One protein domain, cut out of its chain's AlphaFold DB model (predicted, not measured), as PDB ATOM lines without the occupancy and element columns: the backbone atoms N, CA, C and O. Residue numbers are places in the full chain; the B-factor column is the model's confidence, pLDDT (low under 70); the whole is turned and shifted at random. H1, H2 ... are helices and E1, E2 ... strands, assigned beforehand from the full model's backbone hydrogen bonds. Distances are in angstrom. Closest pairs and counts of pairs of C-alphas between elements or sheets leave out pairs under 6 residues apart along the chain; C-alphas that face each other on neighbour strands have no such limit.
ATOM      1  N   LYS A 163     -19.123 218.909  27.235       88.56
ATOM      2  CA  LYS A 163     -18.912 217.601  27.866       88.56
ATOM      3  C   LYS A 163     -17.759 216.867  27.190       88.56
ATOM      4  O   LYS A 163     -16.858 216.415  27.892       88.56
ATOM      5  N   ARG A 164     -17.748 216.830  25.854       88.00
ATOM      6  CA  ARG A 164     -16.648 216.254  25.064       88.00
ATOM      7  C   ARG A 164     -15.331 216.964  25.363       88.00
ATOM      8  O   ARG A 164     -14.326 216.312  25.610       88.00
ATOM      9  N   ARG A 165     -15.339 218.299  25.429       87.75
ATOM     10  CA  ARG A 165     -14.153 219.079  25.808       87.75
ATOM     11  C   ARG A 165     -13.605 218.672  27.180       87.75
ATOM     12  O   ARG A 165     -12.409 218.426  27.302       87.75
ATOM     13  N   LYS A 166     -14.469 218.566  28.193       89.19
ATOM     14  CA  LYS A 166     -14.065 218.135  29.542       89.19
ATOM     15  C   LYS A 166     -13.502 216.716  29.558       89.19
ATOM     16  O   LYS A 166     -12.568 216.454  30.305       89.19
ATOM     17  N   GLU A 167     -14.061 215.810  28.760       91.88
ATOM     18  CA  GLU A 167     -13.555 214.443  28.619       91.88
ATOM     19  C   GLU A 167     -12.139 214.423  28.024       91.88
ATOM     20  O   GLU A 167     -11.256 213.766  28.572       91.88
ATOM     21  N   ILE A 168     -11.902 215.198  26.961       90.88
ATOM     22  CA  ILE A 168     -10.588 215.333  26.316       90.88
ATOM     23  C   ILE A 168      -9.558 215.917  27.294       90.88
ATOM     24  O   ILE A 168      -8.466 215.366  27.446       90.88
ATOM     25  N   GLU A 169      -9.904 217.014  27.976       89.88
ATOM     26  CA  GLU A 169      -9.035 217.659  28.968       89.88
ATOM     27  C   GLU A 169      -8.719 216.698  30.129       89.88
ATOM     28  O   GLU A 169      -7.557 216.550  30.506       89.88
ATOM     29  N   ALA A 170      -9.720 215.972  30.642       91.56
ATOM     30  CA  ALA A 170      -9.532 214.994  31.714       91.56
ATOM     31  C   ALA A 170      -8.641 213.816  31.293       91.56
ATOM     32  O   ALA A 170      -7.775 213.405  32.065       91.56
ATOM     33  N   TYR A 171      -8.818 213.295  30.076       93.38
ATOM     34  CA  TYR A 171      -7.986 212.219  29.537       93.38
ATOM     35  C   TYR A 171      -6.523 212.655  29.391       93.38
ATOM     36  O   TYR A 171      -5.617 211.964  29.867       93.38
ATOM     37  N   CYS A 172      -6.287 213.835  28.806       91.75
ATOM     38  CA  CYS A 172      -4.944 214.396  28.670       91.75
ATOM     39  C   CYS A 172      -4.286 214.613  30.041       91.75
ATOM     40  O   CYS A 172      -3.127 214.248  30.235       91.75
ATOM     41  N   ALA A 173      -5.036 215.147  31.009       90.56
ATOM     42  CA  ALA A 173      -4.563 215.365  32.373       90.56
ATOM     43  C   ALA A 173      -4.171 214.053  33.070       90.56
ATOM     44  O   ALA A 173      -3.132 213.980  33.726       90.56
ATOM     45  N   GLN A 174      -4.980 213.000  32.914       92.81
ATOM     46  CA  GLN A 174      -4.703 211.685  33.493       92.81
ATOM     47  C   GLN A 174      -3.399 211.092  32.955       92.81
ATOM     48  O   GLN A 174      -2.572 210.624  33.743       92.81
ATOM     49  N   LEU A 175      -3.198 211.151  31.635       93.25
ATOM     50  CA  LEU A 175      -1.958 210.710  30.999       93.25
ATOM     51  C   LEU A 175      -0.765 211.536  31.474       93.25
ATOM     52  O   LEU A 175       0.241 210.963  31.884       93.25
ATOM     53  N   MET A 176      -0.899 212.864  31.490       90.94
ATOM     54  CA  MET A 176       0.153 213.778  31.928       90.94
ATOM     55  C   MET A 176       0.603 213.464  33.358       90.94
ATOM     56  O   MET A 176       1.790 213.277  33.608       90.94
ATOM     57  N   ILE A 177      -0.335 213.322  34.299       89.44
ATOM     58  CA  ILE A 177      -0.024 212.982  35.696       89.44
ATOM     59  C   ILE A 177       0.651 211.608  35.797       89.44
ATOM     60  O   ILE A 177       1.594 211.448  36.575       89.44
ATOM     61  N   GLY A 178       0.185 210.621  35.027       92.12
ATOM     62  CA  GLY A 178       0.804 209.297  34.967       92.12
ATOM     63  C   GLY A 178       2.255 209.369  34.491       92.12
ATOM     64  O   GLY A 178       3.153 208.888  35.176       92.12
ATOM     65  N   PHE A 179       2.491 210.048  33.371       93.94
ATOM     66  CA  PHE A 179       3.810 210.192  32.762       93.94
ATOM     67  C   PHE A 179       4.778 210.999  33.626       93.94
ATOM     68  O   PHE A 179       5.915 210.576  33.808       93.94
ATOM     69  N   LEU A 180       4.337 212.100  34.241       91.00
ATOM     70  CA  LEU A 180       5.161 212.866  35.183       91.00
ATOM     71  C   LEU A 180       5.628 212.013  36.370       91.00
ATOM     72  O   LEU A 180       6.782 212.119  36.788       91.00
ATOM     73  N   ARG A 181       4.755 211.142  36.897       90.69
ATOM     74  CA  ARG A 181       5.117 210.196  37.965       90.69
ATOM     75  C   ARG A 181       6.107 209.147  37.474       90.69
ATOM     76  O   ARG A 181       7.096 208.907  38.160       90.69
ATOM     77  N   THR A 182       5.876 208.563  36.298       93.62
ATOM     78  CA  THR A 182       6.798 207.593  35.682       93.62
ATOM     79  C   THR A 182       8.183 208.193  35.459       93.62
ATOM     80  O   THR A 182       9.185 207.524  35.686       93.62
ATOM     81  N   LEU A 183       8.247 209.468  35.079       91.75
ATOM     82  CA  LEU A 183       9.497 210.194  34.877       91.75
ATOM     83  C   LEU A 183      10.055 210.820  36.160       91.75
ATOM     84  O   LEU A 183      11.005 211.589  36.081       91.75
ATOM     85  N   ASN A 184       9.509 210.521  37.342       89.31
ATOM     86  CA  ASN A 184      10.021 211.014  38.625       89.31
ATOM     87  C   ASN A 184      10.131 212.556  38.711       89.31
ATOM     88  O   ASN A 184      11.089 213.099  39.270       89.31
ATOM     89  N   VAL A 185       9.167 213.277  38.129       86.88
ATOM     90  CA  VAL A 185       9.064 214.739  38.255       86.88
ATOM     91  C   VAL A 185       8.492 215.072  39.631       86.88
ATOM     92  O   VAL A 185       7.403 214.621  39.990       86.88
ATOM     93  N   ARG A 186       9.235 215.842  40.435       75.75
ATOM     94  CA  ARG A 186       8.929 216.009  41.868       75.75
ATOM     95  C   ARG A 186       7.887 217.089  42.128       75.75
ATOM     96  O   ARG A 186       7.093 216.965  43.059       75.75
ATOM     97  N   LYS A 187       7.896 218.159  41.329       73.00
ATOM     98  CA  LYS A 187       6.965 219.288  41.453       73.00
ATOM     99  C   LYS A 187       5.889 219.204  40.381       73.00
ATOM    100  O   LYS A 187       5.977 219.839  39.341       73.00
ATOM    101  N   ILE A 188       4.854 218.417  40.653       69.81
ATOM    102  CA  ILE A 188       3.696 218.334  39.763       69.81
ATOM    103  C   ILE A 188       2.722 219.457  40.123       69.81
ATOM    104  O   ILE A 188       2.004 219.369  41.120       69.81
ATOM    105  N   ASP A 189       2.675 220.500  39.299       74.00
ATOM    106  CA  ASP A 189       1.559 221.443  39.311       74.00
ATOM    107  C   ASP A 189       0.349 220.788  38.633       74.00
ATOM    108  O   ASP A 189       0.263 220.709  37.406       74.00
ATOM    109  N   LEU A 190      -0.578 220.282  39.446       70.62
ATOM    110  CA  LEU A 190      -1.784 219.605  38.970       70.62
ATOM    111  C   LEU A 190      -2.726 220.543  38.205       70.62
ATOM    112  O   LEU A 190      -3.423 220.078  37.304       70.62
ATOM    113  N   ASP A 191      -2.747 221.841  38.526       70.75
ATOM    114  CA  ASP A 191      -3.598 222.798  37.814       70.75
ATOM    115  C   ASP A 191      -3.046 223.051  36.404       70.75
ATOM    116  O   ASP A 191      -3.796 223.001  35.427       70.75
ATOM    117  N   SER A 192      -1.727 223.211  36.276       69.56
ATOM    118  CA  SER A 192      -1.046 223.297  34.977       69.56
ATOM    119  C   SER A 192      -1.143 221.989  34.181       69.56
ATOM    120  O   SER A 192      -1.494 222.011  33.003       69.56
ATOM    121  N   ALA A 193      -0.940 220.834  34.828       69.25
ATOM    122  CA  ALA A 193      -1.022 219.517  34.190       69.25
ATOM    123  C   ALA A 193      -2.435 219.165  33.693       69.25
ATOM    124  O   ALA A 193      -2.582 218.342  32.789       69.25
ATOM    125  N   SER A 194      -3.472 219.782  34.267       70.25
ATOM    126  CA  SER A 194      -4.861 219.590  33.842       70.25
ATOM    127  C   SER A 194      -5.235 220.342  32.562       70.25
ATOM    128  O   SER A 194      -6.281 220.077  31.968       70.25
ATOM    129  N   LYS A 195      -4.391 221.283  32.126       74.38
ATOM    130  CA  LYS A 195      -4.672 222.184  31.009       74.38
ATOM    131  C   LYS A 195      -3.823 221.813  29.801       74.38
ATOM    132  O   LYS A 195      -2.610 221.645  29.886       74.38
ATOM    133  N   ILE A 196      -4.453 221.779  28.631       77.06
ATOM    134  CA  ILE A 196      -3.732 221.695  27.359       77.06
ATOM    135  C   ILE A 196      -3.165 223.089  27.060       77.06
ATOM    136  O   ILE A 196      -3.863 223.969  26.560       77.06
ATOM    137  N   VAL A 197      -1.903 223.310  27.431       73.06
ATOM    138  CA  VAL A 197      -1.219 224.608  27.320       73.06
ATOM    139  C   VAL A 197      -0.239 224.642  26.156       73.06
ATOM    140  O   VAL A 197       0.394 223.651  25.838       73.06
ATOM    141  N   ARG A 198      -0.024 225.813  25.550       60.72
ATOM    142  CA  ARG A 198       0.954 225.966  24.458       60.72
ATOM    143  C   ARG A 198       2.411 225.753  24.904       60.72
ATOM    144  O   ARG A 198       3.261 225.461  24.069       60.72
ATOM    145  N   LYS A 199       2.724 225.963  26.186       66.25
ATOM    146  CA  LYS A 199       4.087 225.876  26.722       66.25
ATOM    147  C   LYS A 199       4.072 225.310  28.135       66.25
ATOM    148  O   LYS A 199       3.326 225.798  28.981       66.25
ATOM    149  N   VAL A 200       4.936 224.331  28.384       69.06
ATOM    150  CA  VAL A 200       5.220 223.818  29.726       69.06
ATOM    151  C   VAL A 200       6.208 224.770  30.399       69.06
ATOM    152  O   VAL A 200       7.319 224.971  29.904       69.06
ATOM    153  N   ASN A 201       5.788 225.396  31.497       65.12
ATOM    154  CA  ASN A 201       6.649 226.240  32.318       65.12
ATOM    155  C   ASN A 201       7.136 225.410  33.505       65.12
ATOM    156  O   ASN A 201       6.406 225.240  34.476       65.12
ATOM    157  N   ASP A 202       8.354 224.896  33.406       64.44
ATOM    158  CA  ASP A 202       9.040 224.224  34.504       64.44
ATOM    159  C   ASP A 202      10.500 224.699  34.547       64.44
ATOM    160  O   ASP A 202      11.001 225.275  33.577       64.44
ATOM    161  N   THR A 203      11.167 224.515  35.682       59.19
ATOM    162  CA  THR A 203      12.520 225.026  35.934       59.19
ATOM    163  C   THR A 203      13.440 223.920  36.433       59.19
ATOM    164  O   THR A 203      13.095 223.174  37.346       59.19
ATOM    165  N   GLY A 204      14.648 223.848  35.867       72.12
ATOM    166  CA  GLY A 204      15.667 222.871  36.254       72.12
ATOM    167  C   GLY A 204      15.553 221.539  35.510       72.12
ATOM    168  O   GLY A 204      14.912 221.451  34.467       72.12
ATOM    169  N   SER A 205      16.174 220.494  36.060       75.69
ATOM    170  CA  SER A 205      16.315 219.176  35.421       75.69
ATOM    171  C   SER A 205      15.016 218.364  35.314       75.69
ATOM    172  O   SER A 205      15.002 217.315  34.671       75.69
ATOM    173  N   ASP A 206      13.920 218.814  35.925       84.44
ATOM    174  CA  ASP A 206      12.582 218.231  35.748       84.44
ATOM    175  C   ASP A 206      11.946 218.683  34.415       84.44
ATOM    176  O   ASP A 206      11.123 217.964  33.844       84.44
ATOM    177  N   GLN A 207      12.382 219.822  33.859       84.69
ATOM    178  CA  GLN A 207      11.765 220.444  32.688       84.69
ATOM    179  C   GLN A 207      11.762 219.547  31.435       84.69
ATOM    180  O   GLN A 207      10.691 219.406  30.841       84.69
ATOM    181  N   PRO A 208      12.870 218.899  31.011       87.31
ATOM    182  CA  PRO A 208      12.847 218.031  29.829       87.31
ATOM    183  C   PRO A 208      11.878 216.852  29.976       87.31
ATOM    184  O   PRO A 208      11.182 216.482  29.032       87.31
ATOM    185  N   ARG A 209      11.783 216.301  31.190       89.88
ATOM    186  CA  ARG A 209      10.873 215.200  31.523       89.88
ATOM    187  C   ARG A 209       9.415 215.656  31.525       89.88
ATOM    188  O   ARG A 209       8.561 214.964  30.977       89.88
ATOM    189  N   ALA A 210       9.131 216.844  32.054       88.62
ATOM    190  CA  ALA A 210       7.800 217.436  31.999       88.62
ATOM    191  C   ALA A 210       7.356 217.749  30.560       88.62
ATOM    192  O   ALA A 210       6.216 217.474  30.187       88.62
ATOM    193  N   VAL A 211       8.262 218.265  29.726       88.06
ATOM    194  CA  VAL A 211       8.007 218.514  28.299       88.06
ATOM    195  C   VAL A 211       7.718 217.204  27.561       88.06
ATOM    196  O   VAL A 211       6.732 217.128  26.825       88.06
ATOM    197  N   LEU A 212       8.514 216.155  27.801       90.69
ATOM    198  CA  LEU A 212       8.283 214.835  27.215       90.69
ATOM    199  C   LEU A 212       6.913 214.268  27.615       90.69
ATOM    200  O   LEU A 212       6.138 213.868  26.746       90.69
ATOM    201  N   ALA A 213       6.585 214.282  28.912       91.31
ATOM    202  CA  ALA A 213       5.290 213.828  29.415       91.31
ATOM    203  C   ALA A 213       4.123 214.565  28.738       91.31
ATOM    204  O   ALA A 213       3.161 213.929  28.303       91.31
ATOM    205  N   TYR A 214       4.232 215.889  28.592       90.00
ATOM    206  CA  TYR A 214       3.209 216.702  27.942       90.00
ATOM    207  C   TYR A 214       3.002 216.298  26.482       90.00
ATOM    208  O   TYR A 214       1.868 216.053  26.069       90.00
ATOM    209  N   HIS A 215       4.079 216.186  25.700       89.31
ATOM    210  CA  HIS A 215       3.974 215.841  24.284       89.31
ATOM    211  C   HIS A 215       3.433 214.426  24.062       89.31
ATOM    212  O   HIS A 215       2.586 214.240  23.187       89.31
ATOM    213  N   LEU A 216       3.839 213.450  24.880       91.31
ATOM    214  CA  LEU A 216       3.294 212.090  24.817       91.31
ATOM    215  C   LEU A 216       1.801 212.059  25.180       91.31
ATOM    216  O   LEU A 216       1.008 211.410  24.492       91.31
ATOM    217  N   ALA A 217       1.392 212.782  26.229       91.56
ATOM    218  CA  ALA A 217      -0.010 212.867  26.642       91.56
ATOM    219  C   ALA A 217      -0.872 213.551  25.572       91.56
ATOM    220  O   ALA A 217      -1.951 213.058  25.228       91.56
ATOM    221  N   LEU A 218      -0.371 214.646  24.996       89.44
ATOM    222  CA  LEU A 218      -1.030 215.359  23.910       89.44
ATOM    223  C   LEU A 218      -1.180 214.464  22.677       89.44
ATOM    224  O   LEU A 218      -2.282 214.358  22.149       89.44
ATOM    225  N   MET A 219      -0.118 213.773  22.258       87.81
ATOM    226  CA  MET A 219      -0.159 212.864  21.107       87.81
ATOM    227  C   MET A 219      -1.182 211.747  21.297       87.81
ATOM    228  O   MET A 219      -2.045 211.556  20.440       87.81
ATOM    229  N   LYS A 220      -1.170 211.057  22.444       89.12
ATOM    230  CA  LYS A 220      -2.184 210.031  22.741       89.12
ATOM    231  C   LYS A 220      -3.602 210.600  22.771       89.12
ATOM    232  O   LYS A 220      -4.543 209.910  22.388       89.12
ATOM    233  N   THR A 221      -3.768 211.848  23.204       90.25
ATOM    234  CA  THR A 221      -5.066 212.538  23.197       90.25
ATOM    235  C   THR A 221      -5.524 212.852  21.774       90.25
ATOM    236  O   THR A 221      -6.673 212.575  21.431       90.25
ATOM    237  N   VAL A 222      -4.627 213.359  20.923       88.31
ATOM    238  CA  VAL A 222      -4.906 213.615  19.502       88.31
ATOM    239  C   VAL A 222      -5.308 212.319  18.808       88.31
ATOM    240  O   VAL A 222      -6.356 212.280  18.180       88.31
ATOM    241  N   ILE A 223      -4.556 211.236  18.991       86.88
ATOM    242  CA  ILE A 223      -4.835 209.942  18.348       86.88
ATOM    243  C   ILE A 223      -6.163 209.343  18.822       86.88
ATOM    244  O   ILE A 223      -6.861 208.686  18.056       86.88
ATOM    245  N   ARG A 224      -6.544 209.583  20.082       88.19
ATOM    246  CA  ARG A 224      -7.801 209.081  20.641       88.19
ATOM    247  C   ARG A 224      -9.032 209.858  20.167       88.19
ATOM    248  O   ARG A 224     -10.077 209.244  19.970       88.19
ATOM    249  N   PHE A 225      -8.945 211.185  20.065       87.88
ATOM    250  CA  PHE A 225     -10.121 212.056  19.907       87.88
ATOM    251  C   PHE A 225     -10.174 212.851  18.598       87.88
ATOM    252  O   PHE A 225     -11.220 213.440  18.299       87.88
ATOM    253  N   SER A 226      -9.075 212.904  17.843       82.25
ATOM    254  CA  SER A 226      -8.991 213.585  16.552       82.25
ATOM    255  C   SER A 226      -9.194 212.605  15.402       82.25
ATOM    256  O   SER A 226      -8.714 211.478  15.437       82.25
ATOM    257  N   SER A 227      -9.872 213.069  14.354       72.44
ATOM    258  CA  SER A 227      -9.948 212.405  13.048       72.44
ATOM    259  C   SER A 227      -8.957 212.993  12.034       72.44
ATOM    260  O   SER A 227      -8.992 212.632  10.860       72.44
ATOM    261  N   ALA A 228      -8.114 213.943  12.456       68.25
ATOM    262  CA  ALA A 228      -7.100 214.548  11.601       68.25
ATOM    263  C   ALA A 228      -5.960 213.565  11.299       68.25
ATOM    264  O   ALA A 228      -5.711 212.634  12.065       68.25
ATOM    265  N   LEU A 229      -5.235 213.817  10.204       64.12
ATOM    266  CA  LEU A 229      -4.031 213.071   9.843       64.12
ATOM    267  C   LEU A 229      -3.042 213.052  11.019       64.12
ATOM    268  O   LEU A 229      -2.584 214.099  11.478       64.12
ATOM    269  N   THR A 230      -2.690 211.857  11.483       72.00
ATOM    270  CA  THR A 230      -1.683 211.655  12.526       72.00
ATOM    271  C   THR A 230      -0.318 211.495  11.872       72.00
ATOM    272  O   THR A 230      -0.007 210.444  11.314       72.00
ATOM    273  N   ALA A 231       0.487 212.557  11.909       79.06
ATOM    274  CA  ALA A 231       1.880 212.510  11.475       79.06
ATOM    275  C   ALA A 231       2.728 211.604  12.398       79.06
ATOM    276  O   ALA A 231       2.355 211.406  13.561       79.06
ATOM    277  N   PRO A 232       3.874 211.080  11.917       86.69
ATOM    278  CA  PRO A 232       4.825 210.363  12.760       86.69
ATOM    279  C   PRO A 232       5.271 211.196  13.968       86.69
ATOM    280  O   PRO A 232       5.505 212.401  13.859       86.69
ATOM    281  N   MET A 233       5.430 210.546  15.121       87.00
ATOM    282  CA  MET A 233       6.028 211.164  16.301       87.00
ATOM    283  C   MET A 233       7.548 211.156  16.156       87.00
ATOM    284  O   MET A 233       8.159 210.097  16.253       87.00
ATOM    285  N   ILE A 234       8.153 212.322  15.943       91.31
ATOM    286  CA  ILE A 234       9.608 212.461  15.816       91.31
ATOM    287  C   ILE A 234      10.153 213.059  17.110       91.31
ATOM    288  O   ILE A 234       9.805 214.183  17.472       91.31
ATOM    289  N   ILE A 235      10.995 212.303  17.809       91.38
ATOM    290  CA  ILE A 235      11.673 212.740  19.029       91.38
ATOM    291  C   ILE A 235      13.167 212.707  18.754       91.38
ATOM    292  O   ILE A 235      13.737 211.635  18.575       91.38
ATOM    293  N   ASP A 236      13.795 213.876  18.735       90.62
ATOM    294  CA  ASP A 236      15.242 213.996  18.621       90.62
ATOM    295  C   ASP A 236      15.850 214.239  20.002       90.62
ATOM    296  O   ASP A 236      15.495 215.196  20.694       90.62
ATOM    297  N   SER A 237      16.757 213.347  20.393       86.38
ATOM    298  CA  SER A 237      17.625 213.476  21.555       86.38
ATOM    299  C   SER A 237      16.842 213.765  22.845       86.38
ATOM    300  O   SER A 237      16.931 214.863  23.404       86.38
ATOM    301  N   PRO A 238      16.075 212.781  23.367       84.88
ATOM    302  CA  PRO A 238      15.263 212.980  24.568       84.88
ATOM    303  C   PRO A 238      16.114 213.287  25.808       84.88
ATOM    304  O   PRO A 238      15.632 213.932  26.736       84.88
ATOM    305  N   ASN A 239      17.379 212.857  25.838       86.00
ATOM    306  CA  ASN A 239      18.308 213.188  26.910       86.00
ATOM    307  C   ASN A 239      18.807 214.635  26.776       86.00
ATOM    308  O   ASN A 239      19.834 214.896  26.154       86.00
ATOM    309  N   GLN A 240      18.074 215.575  27.368       79.88
ATOM    310  CA  GLN A 240      18.465 216.981  27.444       79.88
ATOM    311  C   GLN A 240      18.919 217.351  28.857       79.88
ATOM    312  O   GLN A 240      18.384 216.843  29.842       79.88
ATOM    313  N   GLN A 241      19.841 218.316  28.951       81.81
ATOM    314  CA  GLN A 241      20.410 218.803  30.219       81.81
ATOM    315  C   GLN A 241      21.133 217.713  31.033       81.81
ATOM    316  O   GLN A 241      21.132 217.784  32.259       81.81
ATOM    317  N   ASP A 242      21.719 216.720  30.353       80.88
ATOM    318  CA  ASP A 242      22.491 215.622  30.951       80.88
ATOM    319  C   ASP A 242      21.769 214.956  32.134       80.88
ATOM    320  O   ASP A 242      22.225 214.986  33.280       80.88
ATOM    321  N   GLN A 243      20.599 214.369  31.857       84.06
ATOM    322  CA  GLN A 243      19.866 213.602  32.863       84.06
ATOM    323  C   GLN A 243      20.705 212.412  33.346       84.06
ATOM    324  O   GLN A 243      21.499 211.837  32.598       84.06
ATOM    325  N   ASP A 244      20.487 211.995  34.594       87.62
ATOM    326  CA  ASP A 244      21.089 210.761  35.088       87.62
ATOM    327  C   ASP A 244      20.598 209.537  34.297       87.62
ATOM    328  O   ASP A 244      19.505 209.521  33.722       87.62
ATOM    329  N   THR A 245      21.415 208.485  34.286       87.56
ATOM    330  CA  THR A 245      21.174 207.267  33.499       87.56
ATOM    331  C   THR A 245      19.833 206.604  33.805       87.56
ATOM    332  O   THR A 245      19.227 206.022  32.907       87.56
ATOM    333  N   THR A 246      19.342 206.721  35.043       90.25
ATOM    334  CA  THR A 246      18.058 206.136  35.456       90.25
ATOM    335  C   THR A 246      16.900 206.901  34.824       90.25
ATOM    336  O   THR A 246      15.981 206.295  34.273       90.25
ATOM    337  N   ASN A 247      16.961 208.233  34.841       90.56
ATOM    338  CA  ASN A 247      15.951 209.077  34.214       90.56
ATOM    339  C   ASN A 247      15.949 208.928  32.690       90.56
ATOM    340  O   ASN A 247      14.871 208.839  32.109       90.56
ATOM    341  N   VAL A 248      17.114 208.849  32.035       90.81
ATOM    342  CA  VAL A 248      17.159 208.649  30.573       90.81
ATOM    343  C   VAL A 248      16.571 207.295  30.180       90.81
ATOM    344  O   VAL A 248      15.771 207.233  29.246       90.81
ATOM    345  N   ALA A 249      16.894 206.227  30.916       92.69
ATOM    346  CA  ALA A 249      16.291 204.913  30.696       92.69
ATOM    347  C   ALA A 249      14.761 204.968  30.841       92.69
ATOM    348  O   ALA A 249      14.043 204.481  29.969       92.69
ATOM    349  N   ALA A 250      14.251 205.639  31.882       93.38
ATOM    350  CA  ALA A 250      12.813 205.828  32.084       93.38
ATOM    351  C   ALA A 250      12.155 206.653  30.962       93.38
ATOM    352  O   ALA A 250      11.036 206.347  30.551       93.38
ATOM    353  N   MET A 251      12.840 207.675  30.439       94.25
ATOM    354  CA  MET A 251      12.364 208.472  29.303       94.25
ATOM    355  C   MET A 251      12.237 207.625  28.037       94.25
ATOM    356  O   MET A 251      11.190 207.661  27.393       94.25
ATOM    357  N   ILE A 252      13.265 206.843  27.696       93.94
ATOM    358  CA  ILE A 252      13.251 205.974  26.510       93.94
ATOM    359  C   ILE A 252      12.187 204.884  26.662       93.94
ATOM    360  O   ILE A 252      11.375 204.704  25.757       93.94
ATOM    361  N   ALA A 253      12.122 204.227  27.822       94.19
ATOM    362  CA  ALA A 253      11.100 203.224  28.118       94.19
ATOM    363  C   ALA A 253       9.689 203.794  27.930       94.19
ATOM    364  O   ALA A 253       8.841 203.179  27.283       94.19
ATOM    365  N   LEU A 254       9.450 205.005  28.449       94.81
ATOM    366  CA  LEU A 254       8.153 205.655  28.339       94.81
ATOM    367  C   LEU A 254       7.812 206.035  26.896       94.81
ATOM    368  O   LEU A 254       6.652 205.903  26.507       94.81
ATOM    369  N   ILE A 255       8.787 206.495  26.105       93.88
ATOM    370  CA  ILE A 255       8.592 206.770  24.674       93.88
ATOM    371  C   ILE A 255       8.128 205.497  23.966       93.88
ATOM    372  O   ILE A 255       7.101 205.531  23.291       93.88
ATOM    373  N   LEU A 256       8.828 204.377  24.174       91.75
ATOM    374  CA  LEU A 256       8.514 203.092  23.545       91.75
ATOM    375  C   LEU A 256       7.154 202.539  23.998       91.75
ATOM    376  O   LEU A 256       6.353 202.112  23.168       91.75
ATOM    377  N   SER A 257       6.826 202.608  25.289       91.31
ATOM    378  CA  SER A 257       5.534 202.121  25.798       91.31
ATOM    379  C   SER A 257       4.356 203.040  25.454       91.31
ATOM    380  O   SER A 257       3.192 202.648  25.554       91.31
ATOM    381  N   SER A 258       4.629 204.304  25.117       89.69
ATOM    382  CA  SER A 258       3.600 205.306  24.814       89.69
ATOM    383  C   SER A 258       3.318 205.460  23.325       89.69
ATOM    384  O   SER A 258       2.497 206.307  22.960       89.69
ATOM    385  N   ARG A 259       3.952 204.646  22.478       87.50
ATOM    386  CA  ARG A 259       3.699 204.640  21.039       87.50
ATOM    387  C   ARG A 259       2.225 204.326  20.747       87.50
ATOM    388  O   ARG A 259       1.597 203.573  21.494       87.50
ATOM    389  N   PRO A 260       1.644 204.941  19.712       79.56
ATOM    390  CA  PRO A 260       0.303 204.601  19.267       79.56
ATOM    391  C   PRO A 260       0.288 203.319  18.435       79.56
ATOM    392  O   PRO A 260       1.146 203.142  17.577       79.56
ATOM    393  N   ASP A 261      -0.746 202.496  18.609       80.12
ATOM    394  CA  ASP A 261      -0.906 201.240  17.856       80.12
ATOM    395  C   ASP A 261      -1.032 201.473  16.337       80.12
ATOM    396  O   ASP A 261      -0.574 200.668  15.535       80.12
ATOM    397  N   ASN A 262      -1.625 202.606  15.937       80.94
ATOM    398  CA  ASN A 262      -1.874 202.973  14.538       80.94
ATOM    399  C   ASN A 262      -1.013 204.164  14.074       80.94
ATOM    400  O   ASN A 262      -1.493 205.022  13.332       80.94
ATOM    401  N   GLY A 263       0.239 204.276  14.529       81.00
ATOM    402  CA  GLY A 263       1.124 205.369  14.116       81.00
ATOM    403  C   GLY A 263       2.608 205.019  14.160       81.00
ATOM    404  O   GLY A 263       3.012 204.011  14.726       81.00
ATOM    405  N   GLN A 264       3.432 205.878  13.560       87.12
ATOM    406  CA  GLN A 264       4.884 205.709  13.530       87.12
ATOM    407  C   GLN A 264       5.553 206.580  14.596       87.12
ATOM    408  O   GLN A 264       5.169 207.733  14.800       87.12
ATOM    409  N   THR A 265       6.574 206.039  15.258       90.19
ATOM    410  CA  THR A 265       7.460 206.791  16.157       90.19
ATOM    411  C   THR A 265       8.893 206.676  15.658       90.19
ATOM    412  O   THR A 265       9.371 205.571  15.429       90.19
ATOM    413  N   ILE A 266       9.563 207.813  15.498       93.06
ATOM    414  CA  ILE A 266      10.964 207.930  15.100       93.06
ATOM    415  C   ILE A 266      11.707 208.556  16.277       93.06
ATOM    416  O   ILE A 266      11.388 209.669  16.698       93.06
ATOM    417  N   LEU A 267      12.681 207.829  16.819       93.25
ATOM    418  CA  LEU A 267      13.468 208.257  17.970       93.25
ATOM    419  C   LEU A 267      14.939 208.399  17.573       93.25
ATOM    420  O   LEU A 267      15.612 207.403  17.328       93.25
ATOM    421  N   GLY A 268      15.439 209.631  17.569       92.69
ATOM    422  CA  GLY A 268      16.868 209.918  17.545       92.69
ATOM    423  C   GLY A 268      17.428 209.865  18.963       92.69
ATOM    424  O   GLY A 268      16.965 210.586  19.845       92.69
ATOM    425  N   THR A 269      18.412 209.006  19.218       90.75
ATOM    426  CA  THR A 269      19.102 208.951  20.513       90.75
ATOM    427  C   THR A 269      20.530 208.450  20.348       90.75
ATOM    428  O   THR A 269      20.810 207.634  19.477       90.75
ATOM    429  N   VAL A 270      21.429 208.904  21.223       88.25
ATOM    430  CA  VAL A 270      22.826 208.443  21.259       88.25
ATOM    431  C   VAL A 270      22.923 207.009  21.792       88.25
ATOM    432  O   VAL A 270      23.797 206.254  21.383       88.25
ATOM    433  N   ARG A 271      22.054 206.626  22.740       87.62
ATOM    434  CA  ARG A 271      22.008 205.273  23.330       87.62
ATOM    435  C   ARG A 271      20.588 204.909  23.743       87.62
ATOM    436  O   ARG A 271      19.830 205.773  24.186       87.62
ATOM    437  N   LEU A 272      20.273 203.615  23.707       89.31
ATOM    438  CA  LEU A 272      18.983 203.078  24.157       89.31
ATOM    439  C   LEU A 272      18.896 202.817  25.670       89.31
ATOM    440  O   LEU A 272      17.806 202.553  26.154       89.31
ATOM    441  N   HIS A 273      19.994 202.938  26.427       89.19
ATOM    442  CA  HIS A 273      20.003 202.762  27.894       89.19
ATOM    443  C   HIS A 273      19.325 201.452  28.338       89.19
ATOM    444  O   HIS A 273      18.383 201.452  29.134       89.19
ATOM    445  N   ASP A 274      19.784 200.345  27.749       87.81
ATOM    446  CA  ASP A 274      19.313 198.975  27.987       87.81
ATOM    447  C   ASP A 274      17.828 198.721  27.653       87.81
ATOM    448  O   ASP A 274      17.285 197.671  27.992       87.81
ATOM    449  N   GLN A 275      17.164 199.653  26.956       90.62
ATOM    450  CA  GLN A 275      15.818 199.441  26.426       90.62
ATOM    451  C   GLN A 275      15.867 198.641  25.121       90.62
ATOM    452  O   GLN A 275      16.653 198.944  24.221       90.62
TER     453      GLN A 275
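This is residues 163 to 275 of the 311 residues of an uncharacterized protein of Mesorhizobium delmotii (UniProt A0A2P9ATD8). The long helix H3 runs through the middle; H1 crosses it on one side, running the opposite way, and a small parallel sheet of two short strands, E1 and E2, lies on the other side, near H3 and H4. H4 runs nearly parallel to H3 and the same way, beside residues 209 to 216 of H3, while short H2 packs on H1 and a long loop leads from it to H3. The printed part has 113 residues, with four named helices and two named strands in the order H1, H2, H3, E1, H4, E2; the class is mostly helix. The whole is compact, with a radius of gyration of the C-alphas of 13.8 A, and spans 42 by 31 by 19 A.

H1, residues 163 to 182, touches H3, residues 207 to 225, with the C-alphas of Phe 179 and Ala 213 closest at 5.2 A. They run opposite ways at a steep tilt of 37 degrees, only just beyond shallow. H2, residues 190 to 193, touches residues 173 to 177 of H1; the closest C-alphas, of Ala 173 and Ala 193, are 5.8 A apart. H2 is only just apart from H3, with their closest C-alphas at 8.1 A. H4, residues 245 to 257, only just touches H3, with 3 pairs of C-alphas within 8 A; the closest, those of Arg 209 and Met 251, are 7.2 A apart. H3 and H4 run the same way at a shallow tilt of 7 degrees. H4 also only just touches H1, with 3 pairs within 8 A; the C-alphas of Thr 182 and Ala 250 are closest at 7.2 A. E1, residues 233 to 236, and E2, residues 265 to 268, are parallel, with 6 degrees between their directions. N 266 and O 233, at 2.8 A, and N 235 and O 266, at 2.9 A, are within hydrogen-bond range. E1, H4 and E2 form a strand-helix-strand unit, two parallel neighbour strands with a helix between them along the chain; its crossover is right-handed. H3 is near E1, and H4 is near E2. In H1, H3 and H4 every O i to N i+4 pair is within hydrogen-bond range; H2 is too short for such a pair.

H1 is 28.7 A long, from C-alpha 163 at (-18.912, 217.601, 27.866). H3 measures 26.7 A and H4 18.2 A. E2 ends at C-alpha 268, at (16.868, 209.918, 17.545).

The C-alphas of Lys 163 and Val 270 are farthest apart, at 43.2 A. The printed part has no cut. The link from H2 to H3, residues 194 to 206, is long. Mean pLDDT of the printed part is 84.9; residues 188, 192 to 193, 198 to 203 and 228 to 229 are under 70.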